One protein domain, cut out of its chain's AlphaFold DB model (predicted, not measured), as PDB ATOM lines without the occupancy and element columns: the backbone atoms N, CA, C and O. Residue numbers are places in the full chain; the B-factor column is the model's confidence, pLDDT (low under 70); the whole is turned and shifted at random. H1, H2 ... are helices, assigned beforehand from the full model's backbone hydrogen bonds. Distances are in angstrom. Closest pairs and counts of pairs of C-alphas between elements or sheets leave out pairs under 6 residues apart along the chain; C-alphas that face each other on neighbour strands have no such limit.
ATOM      1  N   ALA A  80      32.071  51.723  25.823       80.50
ATOM      2  CA  ALA A  80      30.658  51.953  25.542       80.50
ATOM      3  C   ALA A  80      29.679  50.880  26.048       80.50
ATOM      4  O   ALA A  80      28.616  51.263  26.546       80.50
ATOM      5  N   PRO A  81      29.947  49.561  25.931       85.81
ATOM      6  CA  PRO A  81      29.036  48.553  26.474       85.81
ATOM      7  C   PRO A  81      28.928  48.650  28.000       85.81
ATOM      8  O   PRO A  81      27.826  48.601  28.540       85.81
ATOM      9  N   ILE A  82      30.050  48.877  28.686       88.25
ATOM     10  CA  ILE A  82      30.099  48.999  30.147       88.25
ATOM     11  C   ILE A  82      29.403  50.283  30.603       88.25
ATOM     12  O   ILE A  82      28.547  50.237  31.483       88.25
ATOM     13  N   MET A  83      29.684  51.416  29.955       86.56
ATOM     14  CA  MET A  83      29.042  52.694  30.282       86.56
ATOM     15  C   MET A  83      27.527  52.656  30.067       86.56
ATOM     16  O   MET A  83      26.786  53.196  30.883       86.56
ATOM     17  N   ARG A  84      27.043  51.971  29.018       86.00
ATOM     18  CA  ARG A  84      25.599  51.763  28.813       86.00
ATOM     19  C   ARG A  84      24.962  51.004  29.973       86.00
ATOM     20  O   ARG A  84      23.888  51.390  30.421       86.00
ATOM     21  N   ARG A  85      25.624  49.964  30.481       86.00
ATOM     22  CA  ARG A  85      25.126  49.178  31.619       86.00
ATOM     23  C   ARG A  85      25.144  49.969  32.920       86.00
ATOM     24  O   ARG A  85      24.159  49.951  33.647       86.00
ATOM     25  N   LEU A  86      26.208  50.728  33.166       86.50
ATOM     26  CA  LEU A  86      26.286  51.615  34.326       86.50
ATOM     27  C   LEU A  86      25.199  52.696  34.283       86.50
ATOM     28  O   LEU A  86      24.555  52.948  35.296       86.50
ATOM     29  N   HIS A  87      24.930  53.292  33.118       86.88
ATOM     30  CA  HIS A  87      23.824  54.243  32.971       86.88
ATOM     31  C   HIS A  87      22.449  53.585  33.103       86.88
ATOM     32  O   HIS A  87      21.524  54.218  33.601       86.88
ATOM     33  N   HIS A  88      22.294  52.325  32.692       84.25
ATOM     34  CA  HIS A  88      21.060  51.580  32.936       84.25
ATOM     35  C   HIS A  88      20.824  51.353  34.439       84.25
ATOM     36  O   HIS A  88      19.693  51.432  34.901       84.25
ATOM     37  N   GLN A  89      21.887  51.109  35.211       79.81
ATOM     38  CA  GLN A  89      21.799  50.855  36.653       79.81
ATOM     39  C   GLN A  89      21.663  52.137  37.493       79.81
ATOM     40  O   GLN A  89      20.901  52.159  38.454       79.81
ATOM     41  N   PHE A  90      22.383  53.208  37.145       82.25
ATOM     42  CA  PHE A  90      22.463  54.440  37.948       82.25
ATOM     43  C   PHE A  90      21.781  55.662  37.322       82.25
ATOM     44  O   PHE A  90      21.794  56.741  37.919       82.25
ATOM     45  N   GLY A  91      21.198  55.517  36.133       80.12
ATOM     46  CA  GLY A  91      20.624  56.611  35.356       80.12
ATOM     47  C   GLY A  91      21.662  57.397  34.548       80.12
ATOM     48  O   GLY A  91      22.849  57.068  34.493       80.12
ATOM     49  N   ASN A  92      21.207  58.470  33.894       77.56
ATOM     50  CA  ASN A  92      22.037  59.310  33.024       77.56
ATOM     51  C   ASN A  92      22.885  60.315  33.833       77.56
ATOM     52  O   ASN A  92      22.680  61.526  33.768       77.56
ATOM     53  N   VAL A  93      23.802  59.790  34.643       82.88
ATOM     54  CA  VAL A  93      24.720  60.551  35.505       82.88
ATOM     55  C   VAL A  93      26.085  60.754  34.838       82.88
ATOM     56  O   VAL A  93      26.489  59.996  33.959       82.88
ATOM     57  N   ASN A  94      26.825  61.788  35.242       84.50
ATOM     58  CA  ASN A  94      28.150  62.069  34.675       84.50
ATOM     59  C   ASN A  94      29.222  61.101  35.227       84.50
ATOM     60  O   ASN A  94      29.087  60.585  36.333       84.50
ATOM     61  N   ASN A  95      30.345  60.921  34.522       84.75
ATOM     62  CA  ASN A  95      31.419  59.991  34.914       84.75
ATOM     63  C   ASN A  95      31.952  60.232  36.335       84.75
ATOM     64  O   ASN A  95      32.305  59.280  37.019       84.75
ATOM     65  N   ARG A  96      31.997  61.492  36.790       86.38
ATOM     66  CA  ARG A  96      32.386  61.829  38.168       86.38
ATOM     67  C   ARG A  96      31.390  61.284  39.195       86.38
ATOM     68  O   ARG A  96      31.794  60.697  40.187       86.38
ATOM     69  N   GLN A  97      30.098  61.443  38.922       85.75
ATOM     70  CA  GLN A  97      29.028  60.958  39.790       85.75
ATOM     71  C   GLN A  97      28.956  59.428  39.784       85.75
ATOM     72  O   GLN A  97      28.687  58.828  40.817       85.75
ATOM     73  N   LEU A  98      29.231  58.781  38.643       86.56
ATOM     74  CA  LEU A  98      29.403  57.327  38.593       86.56
ATOM     75  C   LEU A  98      30.573  56.887  39.470       86.56
ATOM     76  O   LEU A  98      30.402  56.019  40.311       86.56
ATOM     77  N   ALA A  99      31.737  57.517  39.320       87.31
ATOM     78  CA  ALA A  99      32.918  57.209  40.119       87.31
ATOM     79  C   ALA A  99      32.636  57.322  41.634       87.31
ATOM     80  O   ALA A  99      32.988  56.424  42.396       87.31
ATOM     81  N   GLU A 100      31.916  58.366  42.055       86.44
ATOM     82  CA  GLU A 100      31.446  58.541  43.438       86.44
ATOM     83  C   GLU A 100      30.465  57.437  43.871       86.44
ATOM     84  O   GLU A 100      30.635  56.859  44.943       86.44
ATOM     85  N   LYS A 101      29.487  57.073  43.029       83.81
ATOM     86  CA  LYS A 101      28.535  55.978  43.308       83.81
ATOM     87  C   LYS A 101      29.203  54.605  43.412       83.81
ATOM     88  O   LYS A 101      28.721  53.764  44.159       83.81
ATOM     89  N   LEU A 102      30.304  54.393  42.694       83.00
ATOM     90  CA  LEU A 102      31.124  53.179  42.764       83.00
ATOM     91  C   LEU A 102      32.133  53.201  43.934       83.00
ATOM     92  O   LEU A 102      32.978  52.313  44.027       83.00
ATOM     93  N   GLY A 103      32.103  54.221  44.803       82.94
ATOM     94  CA  GLY A 103      33.026  54.347  45.937       82.94
ATOM     95  C   GLY A 103      34.480  54.614  45.531       82.94
ATOM     96  O   GLY A 103      35.392  54.441  46.334       82.94
ATOM     97  N   CYS A 104      34.716  55.029  44.284       82.44
ATOM     98  CA  CYS A 104      36.042  55.249  43.716       82.44
ATOM     99  C   CYS A 104      36.143  56.682  43.175       82.44
ATOM    100  O   CYS A 104      36.003  56.861  41.966       82.44
ATOM    101  N   PRO A 105      36.391  57.708  44.014       81.38
ATOM    102  CA  PRO A 105      36.442  59.107  43.588       81.38
ATOM    103  C   PRO A 105      37.710  59.389  42.764       81.38
ATOM    104  O   PRO A 105      38.685  59.972  43.232       81.38
ATOM    105  N   VAL A 106      37.710  58.934  41.513       86.50
ATOM    106  CA  VAL A 106      38.800  59.107  40.550       86.50
ATOM    107  C   VAL A 106      38.438  60.153  39.500       86.50
ATOM    108  O   VAL A 106      37.269  60.452  39.252       86.50
ATOM    109  N   SER A 107      39.459  60.696  38.833       87.81
ATOM    110  CA  SER A 107      39.254  61.607  37.704       87.81
ATOM    111  C   SER A 107      38.387  60.954  36.608       87.81
ATOM    112  O   SER A 107      38.596  59.775  36.299       87.81
ATOM    113  N   PRO A 108      37.473  61.704  35.952       86.06
ATOM    114  CA  PRO A 108      36.644  61.199  34.852       86.06
ATOM    115  C   PRO A 108      37.434  60.507  33.735       86.06
ATOM    116  O   PRO A 108      36.933  59.564  33.122       86.06
ATOM    117  N   THR A 109      38.672  60.946  33.490       86.12
ATOM    118  CA  THR A 109      39.577  60.351  32.496       86.12
ATOM    119  C   THR A 109      40.042  58.961  32.923       86.12
ATOM    120  O   THR A 109      40.016  58.028  32.125       86.12
ATOM    121  N   ILE A 110      40.413  58.798  34.198       86.19
ATOM    122  CA  ILE A 110      40.828  57.505  34.763       86.19
ATOM    123  C   ILE A 110      39.639  56.547  34.782       86.19
ATOM    124  O   ILE A 110      39.789  55.377  34.426       86.19
ATOM    125  N   PHE A 111      38.453  57.041  35.141       89.94
ATOM    126  CA  PHE A 111      37.227  56.252  35.112       89.94
ATOM    127  C   PHE A 111      36.920  55.740  33.700       89.94
ATOM    128  O   PHE A 111      36.775  54.536  33.498       89.94
ATOM    129  N   ALA A 112      36.917  56.630  32.703       86.62
ATOM    130  CA  ALA A 112      36.659  56.267  31.311       86.62
ATOM    131  C   ALA A 112      37.705  55.284  30.753       86.62
ATOM    132  O   ALA A 112      37.347  54.313  30.087       86.62
ATOM    133  N   ALA A 113      38.990  55.483  31.068       86.38
ATOM    134  CA  ALA A 113      40.052  54.553  30.688       86.38
ATOM    135  C   ALA A 113      39.875  53.176  31.349       86.38
ATOM    136  O   ALA A 113      40.116  52.147  30.716       86.38
ATOM    137  N   SER A 114      39.425  53.141  32.606       90.19
ATOM    138  CA  SER A 114      39.160  51.899  33.344       90.19
ATOM    139  C   SER A 114      37.955  51.160  32.771       90.19
ATOM    140  O   SER A 114      38.048  49.958  32.546       90.19
ATOM    141  N   ALA A 115      36.887  51.877  32.413       89.38
ATOM    142  CA  ALA A 115      35.748  51.309  31.696       89.38
ATOM    143  C   ALA A 115      36.152  50.715  30.332       89.38
ATOM    144  O   ALA A 115      35.582  49.714  29.922       89.38
ATOM    145  N   ALA A 116      37.180  51.251  29.661       87.19
ATOM    146  CA  ALA A 116      37.750  50.678  28.432       87.19
ATOM    147  C   ALA A 116      38.743  49.512  28.666       87.19
ATOM    148  O   ALA A 116      39.303  48.969  27.711       87.19
ATOM    149  N   GLY A 117      39.032  49.156  29.920       85.38
ATOM    150  CA  GLY A 117      40.006  48.123  30.288       85.38
ATOM    151  C   GLY A 117      41.445  48.630  30.465       85.38
ATOM    152  O   GLY A 117      42.273  47.929  31.037       85.38
ATOM    153  N   LYS A 118      41.753  49.867  30.055       85.44
ATOM    154  CA  LYS A 118      43.116  50.447  30.025       85.44
ATOM    155  C   LYS A 118      43.498  51.242  31.282       85.44
ATOM    156  O   LYS A 118      44.598  51.779  31.354       85.44
ATOM    157  N   GLY A 119      42.589  51.372  32.246       83.75
ATOM    158  CA  GLY A 119      42.777  52.202  33.440       83.75
ATOM    159  C   GLY A 119      43.260  51.450  34.683       83.75
ATOM    160  O   GLY A 119      43.961  50.441  34.602       83.75
ATOM    161  N   SER A 120      42.891  51.957  35.859       86.62
ATOM    162  CA  SER A 120      43.304  51.392  37.145       86.62
ATOM    163  C   SER A 120      42.577  50.080  37.439       86.62
ATOM    164  O   SER A 120      41.358  49.989  37.283       86.62
ATOM    165  N   ARG A 121      43.315  49.080  37.937       88.00
ATOM    166  CA  ARG A 121      42.750  47.789  38.361       88.00
ATOM    167  C   ARG A 121      41.694  47.959  39.451       88.00
ATOM    168  O   ARG A 121      40.646  47.344  39.354       88.00
ATOM    169  N   ALA A 122      41.929  48.827  40.436       86.06
ATOM    170  CA  ALA A 122      40.970  49.065  41.517       86.06
ATOM    171  C   ALA A 122      39.615  49.563  40.981       86.06
ATOM    172  O   ALA A 122      38.565  49.090  41.398       86.06
ATOM    173  N   VAL A 123      39.644  50.450  39.981       88.62
ATOM    174  CA  VAL A 123      38.429  50.978  39.344       88.62
ATOM    175  C   VAL A 123      37.757  49.913  38.474       88.62
ATOM    176  O   VAL A 123      36.534  49.811  38.481       88.62
ATOM    177  N   ARG A 124      38.527  49.078  37.759       90.25
ATOM    178  CA  ARG A 124      37.971  47.924  37.030       90.25
ATOM    179  C   ARG A 124      37.277  46.939  37.968       90.25
ATOM    180  O   ARG A 124      36.180  46.493  37.660       90.25
ATOM    181  N   LEU A 125      37.878  46.645  39.118       87.06
ATOM    182  CA  LEU A 125      37.280  45.779  40.132       87.06
ATOM    183  C   LEU A 125      35.993  46.380  40.692       87.06
ATOM    184  O   LEU A 125      34.991  45.680  40.757       87.06
ATOM    185  N   ALA A 126      35.974  47.676  41.004       86.81
ATOM    186  CA  ALA A 126      34.759  48.348  41.458       86.81
ATOM    187  C   ALA A 126      33.632  48.285  40.412       86.81
ATOM    188  O   ALA A 126      32.489  47.990  40.754       86.81
ATOM    189  N   ILE A 127      33.951  48.496  39.128       88.75
ATOM    190  CA  ILE A 127      32.989  48.340  38.025       88.75
ATOM    191  C   ILE A 127      32.480  46.896  37.952       88.75
ATOM    192  O   ILE A 127      31.274  46.684  37.848       88.75
ATOM    193  N   ALA A 128      33.381  45.915  38.030       87.31
ATOM    194  CA  ALA A 128      33.044  44.497  37.973       87.31
ATOM    195  C   ALA A 128      32.140  44.067  39.136       87.31
ATOM    196  O   ALA A 128      31.132  43.400  38.910       87.31
ATOM    197  N   LEU A 129      32.451  44.496  40.363       82.44
ATOM    198  CA  LEU A 129      31.643  44.238  41.562       82.44
ATOM    199  C   LEU A 129      30.258  44.871  41.442       82.44
ATOM    200  O   LEU A 129      29.253  44.230  41.727       82.44
ATOM    201  N   THR A 130      30.196  46.104  40.942       84.00
ATOM    202  CA  THR A 130      28.935  46.841  40.791       84.00
ATOM    203  C   THR A 130      28.013  46.223  39.741       84.00
ATOM    204  O   THR A 130      26.798  46.171  39.931       84.00
ATOM    205  N   LEU A 131      28.590  45.760  38.629       82.19
ATOM    206  CA  LEU A 131      27.866  45.065  37.564       82.19
ATOM    207  C   LEU A 131      27.640  43.581  37.868       82.19
ATOM    208  O   LEU A 131      26.969  42.916  37.079       82.19
ATOM    209  N   ASN A 132      28.206  43.094  38.975       77.62
ATOM    210  CA  ASN A 132      28.230  41.700  39.381       77.62
ATOM    211  C   ASN A 132      28.616  40.787  38.205       77.62
ATOM    212  O   ASN A 132      27.843  39.943  37.761       77.62
ATOM    213  N   GLU A 133      29.795  41.010  37.628       80.00
ATOM    214  CA  GLU A 133      30.285  40.206  36.510       80.00
ATOM    215  C   GLU A 133      31.808  40.152  36.486       80.00
ATOM    216  O   GLU A 133      32.485  41.147  36.748       80.00
ATOM    217  N   ARG A 134      32.355  38.983  36.137       80.56
ATOM    218  CA  ARG A 134      33.803  38.760  36.139       80.56
ATOM    219  C   ARG A 134      34.538  39.700  35.160       80.56
ATOM    220  O   ARG A 134      34.091  39.860  34.014       80.56
ATOM    221  N   PRO A 135      35.694  40.270  35.546       86.75
ATOM    222  CA  PRO A 135      36.505  41.125  34.678       86.75
ATOM    223  C   PRO A 135      36.834  40.518  33.306       86.75
ATOM    224  O   PRO A 135      36.797  41.230  32.301       86.75
ATOM    225  N   SER A 136      37.088  39.211  33.212       83.12
ATOM    226  CA  SER A 136      37.361  38.529  31.937       83.12
ATOM    227  C   SER A 136      36.194  38.528  30.951       83.12
ATOM    228  O   SER A 136      36.425  38.380  29.750       83.12
ATOM    229  N   ARG A 137      34.960  38.708  31.431       83.31
ATOM    230  CA  ARG A 137      33.752  38.809  30.602       83.31
ATOM    231  C   ARG A 137      33.452  40.257  30.215       83.31
ATOM    232  O   ARG A 137      32.996  40.503  29.103       83.31
ATOM    233  N   LEU A 138      33.782  41.206  31.090       85.75
ATOM    234  CA  LEU A 138      33.664  42.641  30.817       85.75
ATOM    235  C   LEU A 138      34.738  43.150  29.843       85.75
ATOM    236  O   LEU A 138      34.444  43.992  28.995       85.75
ATOM    237  N   TRP A 139      35.964  42.627  29.928       89.31
ATOM    238  CA  TRP A 139      37.104  43.042  29.102       89.31
ATOM    239  C   TRP A 139      37.808  41.839  28.443       89.31
ATOM    240  O   TRP A 139      38.943  41.502  28.804       89.31
ATOM    241  N   PRO A 140      37.172  41.180  27.456       84.50
ATOM    242  CA  PRO A 140      37.719  39.981  26.814       84.50
ATOM    243  C   PRO A 140      39.001  40.250  26.010       84.50
ATOM    244  O   PRO A 140      39.808  39.343  25.815       84.50
ATOM    245  N   HIS A 141      39.220  41.496  25.578       84.31
ATOM    246  CA  HIS A 141      40.399  41.924  24.816       84.31
ATOM    247  C   HIS A 141      41.679  42.045  25.652       84.31
ATOM    248  O   HIS A 141      42.759  42.216  25.085       84.31
ATOM    249  N   LEU A 142      41.594  41.982  26.983       83.25
ATOM    250  CA  LEU A 142      42.779  42.020  27.842       83.25
ATOM    251  C   LEU A 142      43.598  40.724  27.736       83.25
ATOM    252  O   LEU A 142      43.069  39.630  27.507       83.25
ATOM    253  N   SER A 143      44.911  40.840  27.967       85.69
ATOM    254  CA  SER A 143      45.812  39.683  27.979       85.69
ATOM    255  C   SER A 143      45.349  38.631  28.991       85.69
ATOM    256  O   SER A 143      44.802  38.965  30.044       85.69
ATOM    257  N   ALA A 144      45.613  37.351  28.709       74.25
ATOM    258  CA  ALA A 144      45.243  36.253  29.607       74.25
ATOM    259  C   ALA A 144      45.802  36.444  31.031       74.25
ATOM    260  O   ALA A 144      45.110  36.190  32.012       74.25
ATOM    261  N   THR A 145      47.025  36.970  31.148       79.56
ATOM    262  CA  THR A 145      47.661  37.298  32.431       79.56
ATOM    263  C   THR A 145      46.933  38.403  33.200       79.56
ATOM    264  O   THR A 145      46.747  38.281  34.410       79.56
ATOM    265  N   SER A 146      46.489  39.459  32.512       79.75
ATOM    266  CA  SER A 146      45.745  40.564  33.132       79.75
ATOM    267  C   SER A 146      44.349  40.121  33.552       79.75
ATOM    268  O   SER A 146      43.930  40.422  34.665       79.75
ATOM    269  N   ARG A 147      43.666  39.342  32.702       82.94
ATOM    270  CA  ARG A 147      42.349  38.770  33.010       82.94
ATOM    271  C   ARG A 147      42.402  37.878  34.246       82.94
ATOM    272  O   ARG A 147      41.655  38.131  35.179       82.94
ATOM    273  N   ARG A 148      43.344  36.928  34.315       74.38
ATOM    274  CA  ARG A 148      43.520  36.056  35.495       74.38
ATOM    275  C   ARG A 148      43.764  36.846  36.779       74.38
ATOM    276  O   ARG A 148      43.190  36.541  37.818       74.38
ATOM    277  N   ARG A 149      44.616  37.873  36.713       79.81
ATOM    278  CA  ARG A 149      44.936  38.715  37.873       79.81
ATOM    279  C   ARG A 149      43.733  39.531  38.347       79.81
ATOM    280  O   ARG A 149      43.543  39.676  39.553       79.81
ATOM    281  N   ASP A 150      42.972  40.098  37.418       85.00
ATOM    282  CA  ASP A 150      41.797  40.906  37.739       85.00
ATOM    283  C   ASP A 150      40.644  40.021  38.231       85.00
ATOM    284  O   ASP A 150      40.030  40.357  39.236       85.00
ATOM    285  N   ASP A 151      40.413  38.863  37.610       79.62
ATOM    286  CA  ASP A 151      39.433  37.872  38.068       79.62
ATOM    287  C   ASP A 151      39.760  37.395  39.490       79.62
ATOM    288  O   ASP A 151      38.916  37.480  40.377       79.62
ATOM    289  N   SER A 152      41.010  37.000  39.756       72.81
ATOM    290  CA  SER A 152      41.449  36.600  41.102       72.81
ATOM    291  C   SER A 152      41.179  37.686  42.150       72.81
ATOM    292  O   SER A 152      40.679  37.393  43.235       72.81
ATOM    293  N   ALA A 153      41.448  38.952  41.820       78.94
ATOM    294  CA  ALA A 153      41.192  40.071  42.723       78.94
ATOM    295  C   ALA A 153      39.692  40.391  42.882       78.94
ATOM    296  O   ALA A 153      39.275  40.813  43.958       78.94
ATOM    297  N   PHE A 154      38.879  40.175  41.846       81.31
ATOM    298  CA  PHE A 154      37.420  40.315  41.902       81.31
ATOM    299  C   PHE A 154      36.806  39.305  42.874       81.31
ATOM    300  O   PHE A 154      35.989  39.680  43.714       81.31
ATOM    301  N   TYR A 155      37.273  38.059  42.835       67.75
ATOM    302  CA  TYR A 155      36.820  37.019  43.756       67.75
ATOM    303  C   TYR A 155      37.323  37.236  45.186       67.75
ATOM    304  O   TYR A 155      36.562  37.085  46.137       67.75
ATOM    305  N   GLN A 156      38.574  37.678  45.364       68.88
ATOM    306  CA  GLN A 156      39.090  38.068  46.686       68.88
ATOM    307  C   GLN A 156      38.284  39.208  47.327       68.88
ATOM    308  O   GLN A 156      38.201  39.279  48.549       68.88
ATOM    309  N   ALA A 157      37.694  40.083  46.511       68.69
ATOM    310  CA  ALA A 157      36.857  41.192  46.955       68.69
ATOM    311  C   ALA A 157      35.374  40.813  47.162       68.69
ATOM    312  O   ALA A 157      34.562  41.697  47.423       68.69
ATOM    313  N   GLY A 158      35.012  39.528  47.050       61.16
ATOM    314  CA  GLY A 158      33.648  39.044  47.295       61.16
ATOM    315  C   GLY A 158      32.694  39.159  46.099       61.16
ATOM    316  O   GLY A 158      31.481  39.098  46.285       61.16
TER     317      GLY A 158
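Overview. This is residues 80 to 158 of the 282 residues of an uncharacterized protein of Hydrogenophaga sp. T4 (UniProt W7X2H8). Six short helices make a small cluster with H4 near the middle: H3 and then H2 lie towards one end, H5 and H6 towards the other, and H1 lies along one side, close to H2, H3 and H5 with few contacts. H2 and H3, H3 and H4, and H4 and H6 touch and cross one another instead of running side by side. The printed part has 79 residues, with helices H1 to H6 in order and no named strand: all helix. It is compact, with a radius of gyration of the C-alphas of 11.5 A, and spans 33 by 22 by 20 A.

Arrangement. Start at H1, residues 80 to 90; its Phe 90 is 7.5 A, C-alpha to C-alpha, from Leu 98 of H2, residues 95 to 101, close but not clearly touching. H2 touches H3, residues 108 to 115, about perpendicular at 74 degrees; their closest C-alphas are Asn 95 and Pro 108, 5.4 A. H3 touches the hub H4, residues 121 to 130, at Ser 114 and Arg 124, closest C-alphas 5.5 A apart. H4 touches H5, residues 135 to 138, with Ala 128 and Pro 135 closest, C-alphas 5.8 A apart. H6, residues 144 to 156, touches H4 with residues 150 to 154 alone, at a steep tilt of 57 degrees, the same way; the closest C-alphas, Leu 125 and Phe 154, are 5.7 A apart. H5 touches H6, closest C-alphas Ser 136 and Arg 147, 5.1 A. H1 and H6 are apart. Every O i to N i+4 pair is within hydrogen-bond range in H1, H2, H3, H4 and H6; H5 is too short for one.

Along the chain. Find C-alpha 80 at (30.658, 51.953, 25.542); H1 runs 15.1 A from there. H2 is 9.7 A long, H3 10.4 A, H4 14.1 A and H5 5.0 A. H6, 18.2 A, ends at C-alpha 156, (39.090, 38.068, 46.686).

Size, cuts and confidence. The farthest C-alphas, Asn 92 and Thr 145, are 33.8 A apart. The printed part has no cut and no long link. Look for low confidence at residues 155 to 158, under 70; the mean pLDDT of the printed part is 83.3.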